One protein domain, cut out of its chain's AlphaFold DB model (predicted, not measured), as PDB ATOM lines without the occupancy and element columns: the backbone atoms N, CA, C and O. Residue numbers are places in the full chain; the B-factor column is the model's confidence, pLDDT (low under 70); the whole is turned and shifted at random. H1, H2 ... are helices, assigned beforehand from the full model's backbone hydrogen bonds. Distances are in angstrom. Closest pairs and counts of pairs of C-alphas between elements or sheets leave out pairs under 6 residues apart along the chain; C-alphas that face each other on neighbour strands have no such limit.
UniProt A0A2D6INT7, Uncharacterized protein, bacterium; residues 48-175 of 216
ATOM      1  N   ALA A  48       2.830 -43.296   4.979       62.75
ATOM      2  CA  ALA A  48       1.945 -42.178   4.646       62.75
ATOM      3  C   ALA A  48       1.111 -41.686   5.831       62.75
ATOM      4  O   ALA A  48       0.840 -40.492   5.931       62.75
ATOM      5  N   GLY A  49       0.705 -42.593   6.725       71.06
ATOM      6  CA  GLY A  49      -0.112 -42.247   7.889       71.06
ATOM      7  C   GLY A  49       0.637 -41.338   8.859       71.06
ATOM      8  O   GLY A  49       0.140 -40.269   9.214       71.06
ATOM      9  N   GLU A  50       1.860 -41.725   9.221       70.44
ATOM     10  CA  GLU A  50       2.668 -40.975  10.180       70.44
ATOM     11  C   GLU A  50       3.190 -39.666   9.578       70.44
ATOM     12  O   GLU A  50       3.082 -38.606  10.194       70.44
ATOM     13  N   SER A  51       3.604 -39.695   8.309       67.94
ATOM     14  CA  SER A  51       3.980 -38.485   7.565       67.94
ATOM     15  C   SER A  51       2.817 -37.488   7.446       67.94
ATOM     16  O   SER A  51       3.000 -36.283   7.635       67.94
ATOM     17  N   ALA A  52       1.594 -37.967   7.189       71.50
ATOM     18  CA  ALA A  52       0.403 -37.119   7.145       71.50
ATOM     19  C   ALA A  52       0.033 -36.563   8.531       71.50
ATOM     20  O   ALA A  52      -0.335 -35.390   8.639       71.50
ATOM     21  N   ARG A  53       0.160 -37.369   9.596       82.38
ATOM     22  CA  ARG A  53      -0.061 -36.936  10.988       82.38
ATOM     23  C   ARG A  53       0.904 -35.818  11.370       82.38
ATOM     24  O   ARG A  53       0.477 -34.787  11.898       82.38
ATOM     25  N   VAL A  54       2.186 -36.003  11.071       76.88
ATOM     26  CA  VAL A  54       3.238 -35.009  11.299       76.88
ATOM     27  C   VAL A  54       2.943 -33.725  10.528       76.88
ATOM     28  O   VAL A  54       2.957 -32.639  11.112       76.88
ATOM     29  N   TRP A  55       2.579 -33.829   9.250       76.69
ATOM     30  CA  TRP A  55       2.240 -32.662   8.438       76.69
ATOM     31  C   TRP A  55       1.035 -31.884   8.988       76.69
ATOM     32  O   TRP A  55       1.093 -30.658   9.119       76.69
ATOM     33  N   LEU A  56      -0.043 -32.581   9.367       77.81
ATOM     34  CA  LEU A  56      -1.218 -31.961   9.990       77.81
ATOM     35  C   LEU A  56      -0.860 -31.272  11.309       77.81
ATOM     36  O   LEU A  56      -1.346 -30.174  11.592       77.81
ATOM     37  N   THR A  57       0.019 -31.893  12.093       79.06
ATOM     38  CA  THR A  57       0.515 -31.333  13.352       79.06
ATOM     39  C   THR A  57       1.303 -30.051  13.098       79.06
ATOM     40  O   THR A  57       0.994 -29.016  13.690       79.06
ATOM     41  N   ALA A  58       2.249 -30.065  12.157       74.31
ATOM     42  CA  ALA A  58       3.026 -28.887  11.777       74.31
ATOM     43  C   ALA A  58       2.132 -27.733  11.282       74.31
ATOM     44  O   ALA A  58       2.345 -26.572  11.650       74.31
ATOM     45  N   LEU A  59       1.098 -28.050  10.493       74.94
ATOM     46  CA  LEU A  59       0.123 -27.077  10.002       74.94
ATOM     47  C   LEU A  59      -0.678 -26.449  11.148       74.94
ATOM     48  O   LEU A  59      -0.778 -25.223  11.224       74.94
ATOM     49  N   LYS A  60      -1.212 -27.271  12.059       80.50
ATOM     50  CA  LYS A  60      -1.951 -26.804  13.240       80.50
ATOM     51  C   LYS A  60      -1.096 -25.858  14.084       80.50
ATOM     52  O   LYS A  60      -1.534 -24.750  14.378       80.50
ATOM     53  N   ARG A  61       0.139 -26.259  14.398       81.88
ATOM     54  CA  ARG A  61       1.092 -25.459  15.186       81.88
ATOM     55  C   ARG A  61       1.422 -24.125  14.523       81.88
ATOM     56  O   ARG A  61       1.485 -23.094  15.185       81.88
ATOM     57  N   SER A  62       1.587 -24.130  13.197       75.94
ATOM     58  CA  SER A  62       1.778 -22.892  12.432       75.94
ATOM     59  C   SER A  62       0.576 -21.953  12.541       75.94
ATOM     60  O   SER A  62       0.763 -20.741  12.599       75.94
ATOM     61  N   GLY A  63      -0.641 -22.499  12.564       72.81
ATOM     62  CA  GLY A  63      -1.862 -21.723  12.769       72.81
ATOM     63  C   GLY A  63      -1.964 -21.147  14.182       72.81
ATOM     64  O   GLY A  63      -2.282 -19.970  14.329       72.81
ATOM     65  N   GLU A  64      -1.654 -21.946  15.206       75.56
ATOM     66  CA  GLU A  64      -1.678 -21.519  16.612       75.56
ATOM     67  C   GLU A  64      -0.732 -20.336  16.851       75.56
ATOM     68  O   GLU A  64      -1.156 -19.301  17.363       75.56
ATOM     69  N   GLN A  65       0.514 -20.428  16.389       73.50
ATOM     70  CA  GLN A  65       1.508 -19.371  16.598       73.50
ATOM     71  C   GLN A  65       1.254 -18.103  15.779       73.50
ATOM     72  O   GLN A  65       1.627 -17.020  16.216       73.50
ATOM     73  N   TRP A  66       0.588 -18.203  14.625       74.12
ATOM     74  CA  TRP A  66       0.230 -17.025  13.825       74.12
ATOM     75  C   TRP A  66      -0.751 -16.087  14.549       74.12
ATOM     76  O   TRP A  66      -0.771 -14.883  14.294       74.12
ATOM     77  N   ILE A  67      -1.567 -16.631  15.455       77.50
ATOM     78  CA  ILE A  67      -2.570 -15.870  16.212       77.50
ATOM     79  C   ILE A  67      -1.943 -15.199  17.446       77.50
ATOM     80  O   ILE A  67      -2.431 -14.157  17.896       77.50
ATOM     81  N   ILE A  68      -0.859 -15.767  17.981       79.44
ATOM     82  CA  ILE A  68      -0.157 -15.232  19.148       79.44
ATOM     83  C   ILE A  68       0.608 -13.978  18.723       79.44
ATOM     84  O   ILE A  68       1.350 -13.986  17.745       79.44
ATOM     85  N   LYS A  69       0.417 -12.877  19.449       81.88
ATOM     86  CA  LYS A  69       1.115 -11.608  19.184       81.88
ATOM     87  C   LYS A  69       2.294 -11.368  20.115       81.88
ATOM     88  O   LYS A  69       3.228 -10.699  19.701       81.88
ATOM     89  N   ASP A  70       2.214 -11.908  21.323       87.88
ATOM     90  CA  ASP A  70       3.221 -11.787  22.367       87.88
ATOM     91  C   ASP A  70       4.396 -12.737  22.106       87.88
ATOM     92  O   ASP A  70       4.190 -13.932  21.880       87.88
ATOM     93  N   ASP A  71       5.618 -12.206  22.088       80.62
ATOM     94  CA  ASP A  71       6.796 -12.981  21.692       80.62
ATOM     95  C   ASP A  71       7.240 -13.969  22.772       80.62
ATOM     96  O   ASP A  71       7.646 -15.080  22.430       80.62
ATOM     97  N   HIS A  72       7.070 -13.628  24.054       80.94
ATOM     98  CA  HIS A  72       7.304 -14.565  25.151       80.94
ATOM     99  C   HIS A  72       6.360 -15.767  25.021       80.94
ATOM    100  O   HIS A  72       6.809 -16.908  24.948       80.94
ATOM    101  N   GLN A  73       5.059 -15.525  24.838       86.25
ATOM    102  CA  GLN A  73       4.074 -16.587  24.647       86.25
ATOM    103  C   GLN A  73       4.329 -17.416  23.378       86.25
ATOM    104  O   GLN A  73       4.147 -18.636  23.403       86.25
ATOM    105  N   LYS A  74       4.758 -16.800  22.265       82.19
ATOM    106  CA  LYS A  74       5.167 -17.555  21.064       82.19
ATOM    107  C   LYS A  74       6.334 -18.482  21.370       82.19
ATOM    108  O   LYS A  74       6.314 -19.629  20.919       82.19
ATOM    109  N   LEU A  75       7.326 -17.987  22.108       77.88
ATOM    110  CA  LEU A  75       8.525 -18.734  22.452       77.88
ATOM    111  C   LEU A  75       8.203 -19.881  23.415       77.88
ATOM    112  O   LEU A  75       8.584 -21.007  23.118       77.88
ATOM    113  N   THR A  76       7.395 -19.655  24.456       84.56
ATOM    114  CA  THR A  76       6.900 -20.712  25.360       84.56
ATOM    115  C   THR A  76       6.152 -21.814  24.606       84.56
ATOM    116  O   THR A  76       6.323 -23.003  24.866       84.56
ATOM    117  N   VAL A  77       5.305 -21.445  23.640       85.69
ATOM    118  CA  VAL A  77       4.586 -22.434  22.824       85.69
ATOM    119  C   VAL A  77       5.553 -23.201  21.915       85.69
ATOM    120  O   VAL A  77       5.420 -24.415  21.764       85.69
ATOM    121  N   ALA A  78       6.542 -22.521  21.329       79.81
ATOM    122  CA  ALA A  78       7.550 -23.155  20.482       79.81
ATOM    123  C   ALA A  78       8.437 -24.138  21.265       79.81
ATOM    124  O   ALA A  78       8.632 -25.264  20.809       79.81
ATOM    125  N   THR A  79       8.921 -23.755  22.448       82.56
ATOM    126  CA  THR A  79       9.717 -24.632  23.322       82.56
ATOM    127  C   THR A  79       8.893 -25.821  23.808       82.56
ATOM    128  O   THR A  79       9.380 -26.949  23.785       82.56
ATOM    129  N   GLY A  80       7.610 -25.614  24.121       83.94
ATOM    130  CA  GLY A  80       6.681 -26.702  24.430       83.94
ATOM    131  C   GLY A  80       6.545 -27.729  23.298       83.94
ATOM    132  O   GLY A  80       6.488 -28.932  23.561       83.94
ATOM    133  N   TYR A  81       6.541 -27.291  22.033       89.38
ATOM    134  CA  TYR A  81       6.544 -28.219  20.897       89.38
ATOM    135  C   TYR A  81       7.855 -29.000  20.777       89.38
ATOM    136  O   TYR A  81       7.791 -30.200  20.531       89.38
ATOM    137  N   ILE A  82       9.009 -28.360  20.996       84.38
ATOM    138  CA  ILE A  82      10.316 -29.040  20.996       84.38
ATOM    139  C   ILE A  82      10.325 -30.166  22.034       84.38
ATOM    140  O   ILE A  82      10.659 -31.299  21.694       84.38
ATOM    141  N   THR A  83       9.904 -29.882  23.270       86.94
ATOM    142  CA  THR A  83       9.839 -30.895  24.333       86.94
ATOM    143  C   THR A  83       8.904 -32.038  23.950       86.94
ATOM    144  O   THR A  83       9.310 -33.195  23.963       86.94
ATOM    145  N   SER A  84       7.680 -31.721  23.515       90.75
ATOM    146  CA  SER A  84       6.703 -32.740  23.115       90.75
ATOM    147  C   SER A  84       7.182 -33.607  21.949       90.75
ATOM    148  O   SER A  84       6.865 -34.795  21.911       90.75
ATOM    149  N   ASP A  85       7.893 -33.030  20.979       88.69
ATOM    150  CA  ASP A  85       8.409 -33.774  19.832       88.69
ATOM    151  C   ASP A  85       9.607 -34.642  20.206       88.69
ATOM    152  O   ASP A  85       9.727 -35.753  19.690       88.69
ATOM    153  N   ALA A  86      10.472 -34.157  21.100       86.25
ATOM    154  CA  ALA A  86      11.603 -34.912  21.620       86.25
ATOM    155  C   ALA A  86      11.134 -36.116  22.444       86.25
ATOM    156  O   ALA A  86      11.615 -37.226  22.226       86.25
ATOM    157  N   ASP A  87      10.149 -35.918  23.324       92.44
ATOM    158  CA  ASP A  87       9.559 -36.991  24.128       92.44
ATOM    159  C   ASP A  87       8.903 -38.049  23.237       92.44
ATOM    160  O   ASP A  87       9.146 -39.244  23.403       92.44
ATOM    161  N   ARG A  88       8.129 -37.621  22.229       90.50
ATOM    162  CA  ARG A  88       7.494 -38.550  21.286       90.50
ATOM    163  C   ARG A  88       8.519 -39.310  20.449       90.50
ATOM    164  O   ARG A  88       8.321 -40.486  20.163       90.50
ATOM    165  N   LEU A  89       9.602 -38.653  20.039       87.94
ATOM    166  CA  LEU A  89      10.682 -39.304  19.304       87.94
ATOM    167  C   LEU A  89      11.376 -40.369  20.163       87.94
ATOM    168  O   LEU A  89      11.629 -41.467  19.678       87.94
ATOM    169  N   LEU A  90      11.640 -40.067  21.437       89.56
ATOM    170  CA  LEU A  90      12.191 -41.032  22.389       89.56
ATOM    171  C   LEU A  90      11.252 -42.222  22.614       89.56
ATOM    172  O   LEU A  90      11.726 -43.354  22.663       89.56
ATOM    173  N   GLU A  91       9.945 -41.979  22.711       90.25
ATOM    174  CA  GLU A  91       8.923 -43.028  22.822       90.25
ATOM    175  C   GLU A  91       8.932 -43.948  21.593       90.25
ATOM    176  O   GLU A  91       9.044 -45.159  21.742       90.25
ATOM    177  N   LEU A  92       8.924 -43.386  20.377       87.44
ATOM    178  CA  LEU A  92       8.979 -44.175  19.138       87.44
ATOM    179  C   LEU A  92      10.259 -45.014  19.034       87.44
ATOM    180  O   LEU A  92      10.210 -46.163  18.606       87.44
ATOM    181  N   ILE A  93      11.395 -44.450  19.449       85.62
ATOM    182  CA  ILE A  93      12.673 -45.167  19.500       85.62
ATOM    183  C   ILE A  93      12.624 -46.323  20.511       85.62
ATOM    184  O   ILE A  93      13.226 -47.366  20.265       85.62
ATOM    185  N   ALA A  94      11.946 -46.145  21.645       86.81
ATOM    186  CA  ALA A  94      11.869 -47.151  22.698       86.81
ATOM    187  C   ALA A  94      10.871 -48.278  22.386       86.81
ATOM    188  O   ALA A  94      11.173 -49.440  22.664       86.81
ATOM    189  N   ASP A  95       9.707 -47.943  21.824       82.62
ATOM    190  CA  ASP A  95       8.616 -48.890  21.577       82.62
ATOM    191  C   ASP A  95       8.881 -49.775  20.351       82.62
ATOM    192  O   ASP A  95       8.661 -50.987  20.402       82.62
ATOM    193  N   GLU A  96       9.387 -49.190  19.261       75.38
ATOM    194  CA  GLU A  96       9.677 -49.901  18.010       75.38
ATOM    195  C   GLU A  96      11.049 -49.484  17.443       75.38
ATOM    196  O   GLU A  96      11.133 -48.806  16.409       75.38
ATOM    197  N   PRO A  97      12.160 -49.889  18.096       64.12
ATOM    198  CA  PRO A  97      13.507 -49.589  17.623       64.12
ATOM    199  C   PRO A  97      13.726 -50.232  16.247       64.12
ATOM    200  O   PRO A  97      13.906 -51.443  16.126       64.12
ATOM    201  N   GLY A  98      13.683 -49.412  15.195       61.97
ATOM    202  CA  GLY A  98      13.891 -49.840  13.810       61.97
ATOM    203  C   GLY A  98      12.788 -49.442  12.829       61.97
ATOM    204  O   GLY A  98      13.012 -49.562  11.622       61.97
ATOM    205  N   ASP A  99      11.642 -48.919  13.285       79.19
ATOM    206  CA  ASP A  99      10.639 -48.378  12.359       79.19
ATOM    207  C   ASP A  99      11.015 -46.971  11.870       79.19
ATOM    208  O   ASP A  99      10.533 -45.937  12.344       79.19
ATOM    209  N   ALA A 100      11.879 -46.929  10.857       74.50
ATOM    210  CA  ALA A 100      12.268 -45.689  10.197       74.50
ATOM    211  C   ALA A 100      11.066 -44.910   9.626       74.50
ATOM    212  O   ALA A 100      11.137 -43.682   9.524       74.50
ATOM    213  N   ALA A 101       9.961 -45.586   9.280       75.38
ATOM    214  CA  ALA A 101       8.776 -44.929   8.733       75.38
ATOM    215  C   ALA A 101       8.040 -44.080   9.778       75.38
ATOM    216  O   ALA A 101       7.364 -43.124   9.393       75.38
ATOM    217  N   SER A 102       8.214 -44.382  11.068       78.50
ATOM    218  CA  SER A 102       7.660 -43.589  12.167       78.50
ATOM    219  C   SER A 102       8.680 -42.648  12.802       78.50
ATOM    220  O   SER A 102       8.360 -41.502  13.124       78.50
ATOM    221  N   VAL A 103       9.932 -43.091  12.925       81.38
ATOM    222  CA  VAL A 103      11.005 -42.321  13.570       81.38
ATOM    223  C   VAL A 103      11.424 -41.106  12.734       81.38
ATOM    224  O   VAL A 103      11.561 -40.010  13.281       81.38
ATOM    225  N   LEU A 104      11.599 -41.258  11.414       81.38
ATOM    226  CA  LEU A 104      12.105 -40.170  10.566       81.38
ATOM    227  C   LEU A 104      11.130 -38.987  10.460       81.38
ATOM    228  O   LEU A 104      11.567 -37.860  10.695       81.38
ATOM    229  N   PRO A 105       9.818 -39.185  10.203       81.38
ATOM    230  CA  PRO A 105       8.885 -38.060  10.175       81.38
ATOM    231  C   PRO A 105       8.807 -37.313  11.513       81.38
ATOM    232  O   PRO A 105       8.685 -36.089  11.532       81.38
ATOM    233  N   GLN A 106       8.894 -38.021  12.644       86.50
ATOM    234  CA  GLN A 106       8.888 -37.382  13.961       86.50
ATOM    235  C   GLN A 106      10.191 -36.606  14.233       86.50
ATOM    236  O   GLN A 106      10.139 -35.532  14.837       86.50
ATOM    237  N   ALA A 107      11.343 -37.096  13.762       79.12
ATOM    238  CA  ALA A 107      12.613 -36.371  13.833       79.12
ATOM    239  C   ALA A 107      12.596 -35.085  12.984       79.12
ATOM    240  O   ALA A 107      13.031 -34.034  13.458       79.12
ATOM    241  N   ASP A 108      12.013 -35.138  11.782       81.50
ATOM    242  CA  ASP A 108      11.797 -33.956  10.938       81.50
ATOM    243  C   ASP A 108      10.881 -32.929  11.624       81.50
ATOM    244  O   ASP A 108      11.117 -31.721  11.547       81.50
ATOM    245  N   LEU A 109       9.846 -33.393  12.335       85.38
ATOM    246  CA  LEU A 109       8.956 -32.516  13.095       85.38
ATOM    247  C   LEU A 109       9.685 -31.804  14.239       85.38
ATOM    248  O   LEU A 109       9.513 -30.596  14.408       85.38
ATOM    249  N   LEU A 110      10.519 -32.535  14.988       82.81
ATOM    250  CA  LEU A 110      11.355 -31.964  16.044       82.81
ATOM    251  C   LEU A 110      12.294 -30.888  15.481       82.81
ATOM    252  O   LEU A 110      12.387 -29.798  16.049       82.81
ATOM    253  N   LEU A 111      12.947 -31.162  14.347       79.94
ATOM    254  CA  LEU A 111      13.819 -30.194  13.684       79.94
ATOM    255  C   LEU A 111      13.047 -28.926  13.289       79.94
ATOM    256  O   LEU A 111      13.485 -27.823  13.607       79.94
ATOM    257  N   ALA A 112      11.862 -29.076  12.692       80.31
ATOM    258  CA  ALA A 112      11.016 -27.944  12.321       80.31
ATOM    259  C   ALA A 112      10.569 -27.108  13.540       80.31
ATOM    260  O   ALA A 112      10.453 -25.882  13.449       80.31
ATOM    261  N   SER A 113      10.322 -27.747  14.688       80.62
ATOM    262  CA  SER A 113      10.021 -27.054  15.946       80.62
ATOM    263  C   SER A 113      11.224 -26.249  16.459       80.62
ATOM    264  O   SER A 113      11.049 -25.102  16.877       80.62
ATOM    265  N   ILE A 114      12.443 -26.799  16.364       77.44
ATOM    266  CA  ILE A 114      13.695 -26.115  16.741       77.44
ATOM    267  C   ILE A 114      13.974 -24.921  15.824       77.44
ATOM    268  O   ILE A 114      14.223 -23.819  16.313       77.44
ATOM    269  N   GLU A 115      13.895 -25.114  14.505       80.94
ATOM    270  CA  GLU A 115      14.086 -24.046  13.514       80.94
ATOM    271  C   GLU A 115      13.131 -22.882  13.776       80.94
ATOM    272  O   GLU A 115      13.535 -21.721  13.797       80.94
ATOM    273  N   ARG A 116      11.870 -23.187  14.086       79.19
ATOM    274  CA  ARG A 116      10.891 -22.146  14.372       79.19
ATOM    275  C   ARG A 116      11.157 -21.407  15.679       79.19
ATOM    276  O   ARG A 116      10.968 -20.194  15.727       79.19
ATOM    277  N   ALA A 117      11.577 -22.102  16.735       76.25
ATOM    278  CA  ALA A 117      11.995 -21.431  17.965       76.25
ATOM    279  C   ALA A 117      13.189 -20.501  17.696       76.25
ATOM    280  O   ALA A 117      13.201 -19.374  18.189       76.25
ATOM    281  N   SER A 118      14.135 -20.925  16.850       75.44
ATOM    282  CA  SER A 118      15.255 -20.088  16.406       75.44
ATOM    283  C   SER A 118      14.785 -18.836  15.653       75.44
ATOM    284  O   SER A 118      15.276 -17.743  15.933       75.44
ATOM    285  N   ASP A 119      13.819 -18.962  14.741       78.31
ATOM    286  CA  ASP A 119      13.248 -17.819  14.011       78.31
ATOM    287  C   ASP A 119      12.535 -16.826  14.947       78.31
ATOM    288  O   ASP A 119      12.652 -15.607  14.785       78.31
ATOM    289  N   ILE A 120      11.816 -17.334  15.955       76.31
ATOM    290  CA  ILE A 120      11.171 -16.495  16.974       76.31
ATOM    291  C   ILE A 120      12.240 -15.746  17.772       76.31
ATOM    292  O   ILE A 120      12.169 -14.524  17.848       76.31
ATOM    293  N   ILE A 121      13.267 -16.433  18.280       75.50
ATOM    294  CA  ILE A 121      14.376 -15.811  19.028       75.50
ATOM    295  C   ILE A 121      15.074 -14.727  18.199       75.50
ATOM    296  O   ILE A 121      15.410 -13.674  18.729       75.50
ATOM    297  N   ALA A 122      15.269 -14.947  16.899       72.88
ATOM    298  CA  ALA A 122      15.913 -13.970  16.023       72.88
ATOM    299  C   ALA A 122      15.101 -12.672  15.837       72.88
ATOM    300  O   ALA A 122      15.663 -11.661  15.410       72.88
ATOM    301  N   SER A 123      13.796 -12.699  16.124       78.50
ATOM    302  CA  SER A 123      12.880 -11.568  15.933       78.50
ATOM    303  C   SER A 123      12.264 -11.015  17.223       78.50
ATOM    304  O   SER A 123      11.689  -9.930  17.176       78.50
ATOM    305  N   ALA A 124      12.391 -11.731  18.341       77.06
ATOM    306  CA  ALA A 124      11.802 -11.388  19.628       77.06
ATOM    307  C   ALA A 124      12.613 -10.337  20.401       77.06
ATOM    308  O   ALA A 124      13.835 -10.229  20.266       77.06
ATOM    309  N   ASP A 125      11.923  -9.601  21.275       84.56
ATOM    310  CA  ASP A 125      12.559  -8.697  22.231       84.56
ATOM    311  C   ASP A 125      13.419  -9.459  23.259       84.56
ATOM    312  O   ASP A 125      13.098 -10.570  23.687       84.56
ATOM    313  N   VAL A 126      14.512  -8.828  23.702       83.12
ATOM    314  CA  VAL A 126      15.490  -9.433  24.628       83.12
ATOM    315  C   VAL A 126      14.848  -9.858  25.951       83.12
ATOM    316  O   VAL A 126      15.213 -10.903  26.489       83.12
ATOM    317  N   ASP A 127      13.878  -9.091  26.450       85.00
ATOM    318  CA  ASP A 127      13.174  -9.402  27.698       85.00
ATOM    319  C   ASP A 127      12.347 -10.692  27.566       85.00
ATOM    320  O   ASP A 127      12.412 -11.557  28.437       85.00
ATOM    321  N   ALA A 128      11.671 -10.890  26.429       78.75
ATOM    322  CA  ALA A 128      10.924 -12.116  26.150       78.75
ATOM    323  C   ALA A 128      11.842 -13.346  26.049       78.75
ATOM    324  O   ALA A 128      11.501 -14.427  26.530       78.75
ATOM    325  N   ILE A 129      13.030 -13.181  25.455       75.25
ATOM    326  CA  ILE A 129      14.046 -14.242  25.387       75.25
ATOM    327  C   ILE A 129      14.574 -14.570  26.788       75.25
ATOM    328  O   ILE A 129      14.766 -15.740  27.113       75.25
ATOM    329  N   ALA A 130      14.819 -13.552  27.617       77.25
ATOM    330  CA  ALA A 130      15.318 -13.734  28.975       77.25
ATOM    331  C   ALA A 130      14.304 -14.468  29.864       77.25
ATOM    332  O   ALA A 130      14.704 -15.361  30.612       77.25
ATOM    333  N   GLU A 131      13.017 -14.134  29.749       78.06
ATOM    334  CA  GLU A 131      11.934 -14.792  30.488       78.06
ATOM    335  C   GLU A 131      11.755 -16.261  30.078       78.06
ATOM    336  O   GLU A 131      11.586 -17.118  30.940       78.06
ATOM    337  N   ALA A 132      11.884 -16.582  28.787       78.19
ATOM    338  CA  ALA A 132      11.709 -17.945  28.276       78.19
ATOM    339  C   ALA A 132      12.996 -18.797  28.272       78.19
ATOM    340  O   ALA A 132      13.001 -19.919  27.757       78.19
ATOM    341  N   ARG A 133      14.113 -18.276  28.796       79.12
ATOM    342  CA  ARG A 133      15.434 -18.906  28.663       79.12
ATOM    343  C   ARG A 133      15.509 -20.291  29.306       79.12
ATOM    344  O   ARG A 133      16.035 -21.208  28.685       79.12
ATOM    345  N   GLU A 134      15.021 -20.435  30.535       81.88
ATOM    346  CA  GLU A 134      15.073 -21.706  31.273       81.88
ATOM    347  C   GLU A 134      14.260 -22.794  30.554       81.88
ATOM    348  O   GLU A 134      14.753 -23.904  30.345       81.88
ATOM    349  N   ASP A 135      13.069 -22.440  30.068       77.12
ATOM    350  CA  ASP A 135      12.212 -23.334  29.286       77.12
ATOM    351  C   ASP A 135      12.879 -23.754  27.967       77.12
ATOM    352  O   ASP A 135      12.812 -24.919  27.567       77.12
ATOM    353  N   ALA A 136      13.550 -22.819  27.288       72.56
ATOM    354  CA  ALA A 136      14.282 -23.102  26.060       72.56
ATOM    355  C   ALA A 136      15.491 -24.018  26.302       72.56
ATOM    356  O   ALA A 136      15.711 -24.955  25.534       72.56
ATOM    357  N   GLU A 137      16.253 -23.788  27.374       79.06
ATOM    358  CA  GLU A 137      17.379 -24.647  27.762       79.06
ATOM    359  C   GLU A 137      16.904 -26.072  28.091       79.06
ATOM    360  O   GLU A 137      17.498 -27.041  27.612       79.06
ATOM    361  N   GLY A 138      15.796 -26.211  28.828       77.94
ATOM    362  CA  GLY A 138      15.180 -27.508  29.122       77.94
ATOM    363  C   GLY A 138      14.716 -28.245  27.862       77.94
ATOM    364  O   GLY A 138      15.050 -29.415  27.668       77.94
ATOM    365  N   ALA A 139      14.015 -27.553  26.963       75.12
ATOM    366  CA  ALA A 139      13.537 -28.135  25.709       75.12
ATOM    367  C   ALA A 139      14.691 -28.602  24.801       75.12
ATOM    368  O   ALA A 139      14.639 -29.692  24.222       75.12
ATOM    369  N   LEU A 140      15.768 -27.812  24.706       78.56
ATOM    370  CA  LEU A 140      16.961 -28.180  23.941       78.56
ATOM    371  C   LEU A 140      17.707 -29.366  24.560       78.56
ATOM    372  O   LEU A 140      18.240 -30.194  23.820       78.56
ATOM    373  N   ALA A 141      17.723 -29.490  25.891       78.06
ATOM    374  CA  ALA A 141      18.288 -30.657  26.561       78.06
ATOM    375  C   ALA A 141      17.507 -31.940  26.223       78.06
ATOM    376  O   ALA A 141      18.126 -32.952  25.881       78.06
ATOM    377  N   SER A 142      16.168 -31.891  26.227       77.06
ATOM    378  CA  SER A 142      15.331 -33.016  25.784       77.06
ATOM    379  C   SER A 142      15.604 -33.386  24.323       77.06
ATOM    380  O   SER A 142      15.839 -34.556  24.011       77.06
ATOM    381  N   ALA A 143      15.669 -32.394  23.430       75.94
ATOM    382  CA  ALA A 143      15.990 -32.618  22.020       75.94
ATOM    383  C   ALA A 143      17.387 -33.237  21.824       75.94
ATOM    384  O   ALA A 143      17.555 -34.158  21.025       75.94
ATOM    385  N   ALA A 144      18.392 -32.783  22.582       75.44
ATOM    386  CA  ALA A 144      19.741 -33.345  22.548       75.44
ATOM    387  C   ALA A 144      19.779 -34.812  23.016       75.44
ATOM    388  O   ALA A 144      20.508 -35.627  22.440       75.44
ATOM    389  N   GLY A 145      18.968 -35.167  24.018       77.25
ATOM    390  CA  GLY A 145      18.781 -36.551  24.453       77.25
ATOM    391  C   GLY A 145      18.222 -37.434  23.335       77.25
ATOM    392  O   GLY A 145      18.803 -38.476  23.022       77.25
ATOM    393  N   ALA A 146      17.159 -36.979  22.666       76.38
ATOM    394  CA  ALA A 146      16.558 -37.691  21.537       76.38
ATOM    395  C   ALA A 146      17.538 -37.872  20.363       76.38
ATOM    396  O   ALA A 146      17.679 -38.971  19.824       76.38
ATOM    397  N   LEU A 147      18.296 -36.824  20.016       76.50
ATOM    398  CA  LEU A 147      19.332 -36.888  18.978       76.50
ATOM    399  C   LEU A 147      20.459 -37.867  19.320       76.50
ATOM    400  O   LEU A 147      20.994 -38.526  18.430       76.50
ATOM    401  N   THR A 148      20.832 -37.969  20.596       80.75
ATOM    402  CA  THR A 148      21.844 -38.938  21.040       80.75
ATOM    403  C   THR A 148      21.363 -40.365  20.792       80.75
ATOM    404  O   THR A 148      22.107 -41.163  20.229       80.75
ATOM    405  N   LYS A 149      20.096 -40.664  21.102       80.88
ATOM    406  CA  LYS A 149      19.497 -41.978  20.834       80.88
ATOM    407  C   LYS A 149      19.396 -42.315  19.349       80.88
ATOM    408  O   LYS A 149      19.695 -43.443  18.969       80.88
ATOM    409  N   LEU A 150      19.075 -41.344  18.497       79.06
ATOM    410  CA  LEU A 150      19.117 -41.550  17.045       79.06
ATOM    411  C   LEU A 150      20.519 -41.910  16.537       79.06
ATOM    412  O   LEU A 150      20.655 -42.786  15.686       79.06
ATOM    413  N   LYS A 151      21.565 -41.263  17.064       75.25
ATOM    414  CA  LYS A 151      22.955 -41.568  16.687       75.25
ATOM    415  C   LYS A 151      23.384 -42.969  17.114       75.25
ATOM    416  O   LYS A 151      24.100 -43.624  16.366       75.25
ATOM    417  N   GLU A 152      22.956 -43.415  18.293       81.31
ATOM    418  CA  GLU A 152      23.199 -44.785  18.758       81.31
ATOM    419  C   GLU A 152      22.580 -45.803  17.784       81.31
ATOM    420  O   GLU A 152      23.290 -46.679  17.295       81.31
ATOM    421  N   LEU A 153      21.310 -45.618  17.401       78.69
ATOM    422  CA  LEU A 153      20.641 -46.478  16.413       78.69
ATOM    423  C   LEU A 153      21.325 -46.465  15.039       78.69
ATOM    424  O   LEU A 153      21.436 -47.506  14.392       78.69
ATOM    425  N   GLN A 154      21.792 -45.300  14.582       80.88
ATOM    426  CA  GLN A 154      22.533 -45.199  13.325       80.88
ATOM    427  C   GLN A 154      23.832 -46.017  13.376       80.88
ATOM    428  O   GLN A 154      24.113 -46.771  12.446       80.88
ATOM    429  N   ALA A 155      24.600 -45.898  14.460       76.31
ATOM    430  CA  ALA A 155      25.844 -46.644  14.624       76.31
ATOM    431  C   ALA A 155      25.603 -48.166  14.664       76.31
ATOM    432  O   ALA A 155      26.368 -48.929  14.073       76.31
ATOM    433  N   GLU A 156      24.523 -48.614  15.311       75.75
ATOM    434  CA  GLU A 156      24.118 -50.027  15.305       75.75
ATOM    435  C   GLU A 156      23.764 -50.523  13.894       75.75
ATOM    436  O   GLU A 156      24.171 -51.621  13.504       75.75
ATOM    437  N   ALA A 157      23.054 -49.710  13.105       74.69
ATOM    438  CA  ALA A 157      22.707 -50.039  11.724       74.69
ATOM    439  C   ALA A 157      23.946 -50.127  10.813       74.69
ATOM    440  O   ALA A 157      24.057 -51.064  10.020       74.69
ATOM    441  N   GLU A 158      24.894 -49.197  10.952       75.56
ATOM    442  CA  GLU A 158      26.160 -49.202  10.205       75.56
ATOM    443  C   GLU A 158      26.993 -50.456  10.520       75.56
ATOM    444  O   GLU A 158      27.445 -51.147   9.605       75.56
ATOM    445  N   ALA A 159      27.110 -50.824  11.801       81.69
ATOM    446  CA  ALA A 159      27.810 -52.041  12.216       81.69
ATOM    447  C   ALA A 159      27.132 -53.323  11.693       81.69
ATOM    448  O   ALA A 159      27.801 -54.297  11.337       81.69
ATOM    449  N   LEU A 160      25.797 -53.350  11.634       81.06
ATOM    450  CA  LEU A 160      25.060 -54.476  11.060       81.06
ATOM    451  C   LEU A 160      25.307 -54.603   9.550       81.06
ATOM    452  O   LEU A 160      25.495 -55.715   9.055       81.06
ATOM    453  N   GLN A 161      25.324 -53.479   8.833       77.38
ATOM    454  CA  GLN A 161      25.605 -53.442   7.399       77.38
ATOM    455  C   GLN A 161      27.011 -53.967   7.087       77.38
ATOM    456  O   GLN A 161      27.167 -54.767   6.164       77.38
ATOM    457  N   GLU A 162      28.015 -53.560   7.866       83.19
ATOM    458  CA  GLU A 162      29.391 -54.046   7.726       83.19
ATOM    459  C   GLU A 162      29.452 -55.572   7.873       83.19
ATOM    460  O   GLU A 162      29.900 -56.271   6.963       83.19
ATOM    461  N   ARG A 163      28.866 -56.114   8.949       80.50
ATOM    462  CA  ARG A 163      28.801 -57.568   9.181       80.50
ATOM    463  C   ARG A 163      28.062 -58.317   8.076       80.50
ATOM    464  O   ARG A 163      28.427 -59.447   7.743       80.50
ATOM    465  N   PHE A 164      26.997 -57.727   7.536       79.81
ATOM    466  CA  PHE A 164      26.253 -58.315   6.426       79.81
ATOM    467  C   PHE A 164      27.119 -58.403   5.164       79.81
ATOM    468  O   PHE A 164      27.123 -59.450   4.513       79.81
ATOM    469  N   SER A 165      27.882 -57.348   4.853       81.00
ATOM    470  CA  SER A 165      28.829 -57.345   3.732       81.00
ATOM    471  C   SER A 165      29.882 -58.434   3.904       81.00
ATOM    472  O   SER A 165      29.980 -59.310   3.052       81.00
ATOM    473  N   GLU A 166      30.573 -58.460   5.048       85.69
ATOM    474  CA  GLU A 166      31.613 -59.457   5.339       85.69
ATOM    475  C   GLU A 166      31.094 -60.894   5.207       85.69
ATOM    476  O   GLU A 166      31.746 -61.762   4.628       85.69
ATOM    477  N   THR A 167      29.892 -61.151   5.730       80.00
ATOM    478  CA  THR A 167      29.280 -62.485   5.677       80.00
ATOM    479  C   THR A 167      28.901 -62.871   4.246       80.00
ATOM    480  O   THR A 167      29.032 -64.036   3.868       80.00
ATOM    481  N   THR A 168      28.433 -61.909   3.448       76.94
ATOM    482  CA  THR A 168      28.047 -62.139   2.050       76.94
ATOM    483  C   THR A 168      29.273 -62.375   1.170       76.94
ATOM    484  O   THR A 168      29.262 -63.306   0.365       76.94
ATOM    485  N   ASP A 169      30.346 -61.612   1.375       87.12
ATOM    486  CA  ASP A 169      31.617 -61.779   0.666       87.12
ATOM    487  C   ASP A 169      32.240 -63.146   0.987       87.12
ATOM    488  O   ASP A 169      32.540 -63.922   0.081       87.12
ATOM    489  N   ALA A 170      32.301 -63.520   2.271       84.62
ATOM    490  CA  ALA A 170      32.800 -64.829   2.693       84.62
ATOM    491  C   ALA A 170      31.969 -66.000   2.134       84.62
ATOM    492  O   ALA A 170      32.509 -67.065   1.824       84.62
ATOM    493  N   LEU A 171      30.647 -65.827   2.007       81.25
ATOM    494  CA  LEU A 171      29.784 -66.819   1.368       81.25
ATOM    495  C   LEU A 171      30.062 -66.913  -0.138       81.25
ATOM    496  O   LEU A 171      30.138 -68.024  -0.664       81.25
ATOM    497  N   SER A 172      30.228 -65.776  -0.815       80.19
ATOM    498  CA  SER A 172      30.555 -65.717  -2.241       80.19
ATOM    499  C   SER A 172      31.887 -66.408  -2.537       80.19
ATOM    500  O   SER A 172      31.943 -67.256  -3.428       80.19
ATOM    501  N   ASP A 173      32.924 -66.132  -1.746       85.25
ATOM    502  CA  ASP A 173      34.237 -66.775  -1.872       85.25
ATOM    503  C   ASP A 173      34.141 -68.291  -1.686       85.25
ATOM    504  O   ASP A 173      34.730 -69.067  -2.440       85.25
ATOM    505  N   ARG A 174      33.341 -68.735  -0.711       75.75
ATOM    506  CA  ARG A 174      33.139 -70.161  -0.451       75.75
ATOM    507  C   ARG A 174      32.388 -70.857  -1.585       75.75
ATOM    508  O   ARG A 174      32.745 -71.977  -1.934       75.75
ATOM    509  N   ILE A 175      31.367 -70.217  -2.159       75.06
ATOM    510  CA  ILE A 175      30.646 -70.739  -3.331       75.06
ATOM    511  C   ILE A 175      31.577 -70.787  -4.547       75.06
ATOM    512  O   ILE A 175      31.607 -71.803  -5.233       75.06
TER     513      ILE A 175
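What this domain is: This is residues 48 to 175 of the 216 residues of an uncharacterized protein of bacterium (UniProt A0A2D6INT7). H1, H2, H3 and H5 form an up-and-down bundle, each running against the one before, with short H4 at one end; residues 158 to 175 of H5 stick out as an arm. The 128 printed residues include five named helices, H1 to H5, and no named strand: all helix. The whole is loose, radius of gyration of the C-alphas 19.3 A, spanning 70 by 29 by 24 A.

How they stand to each other: Residues 50 to 58 alone of H1, residues 48 to 67, touch H3, residues 100 to 123, with residues 101 to 109 alone; the closest C-alphas, Ser 51 and Pro 105, are 5.6 A apart. The hub H2, residues 71 to 95, forms a hairpin with H3, at a shallow tilt of 17 degrees; closest C-alphas Asp 85 and Leu 110, 5.1 A. Its residues 71 to 75 alone touch H4, residues 126 to 131; closest C-alphas His 72 and Ala 128, 4.5 A. H5, residues 133 to 175, touches H2 with residues 135 to 150 alone; closest C-alphas Thr 83 and Ala 139, 4.8 A. Every O i to N i+4 pair is within hydrogen-bond range in H2, H4 and H5, 15 of 16 in H1, 18 of 20 in H3.

Where its parts are: H1, 29.1 A long, begins at C-alpha 48 (1.945, -42.178, 4.646). H2 measures 36.0 A, H3 34.6 A. H5, 62.8 A, ends at C-alpha 175 (30.646, -70.739, -3.331).

The domain as a whole: The farthest C-alphas, Asp 127 and Ile 175, are 70.9 A apart. The printed part has no cut; its four links are tight. Residues 48, 51 and 97 to 98 have pLDDT under 70.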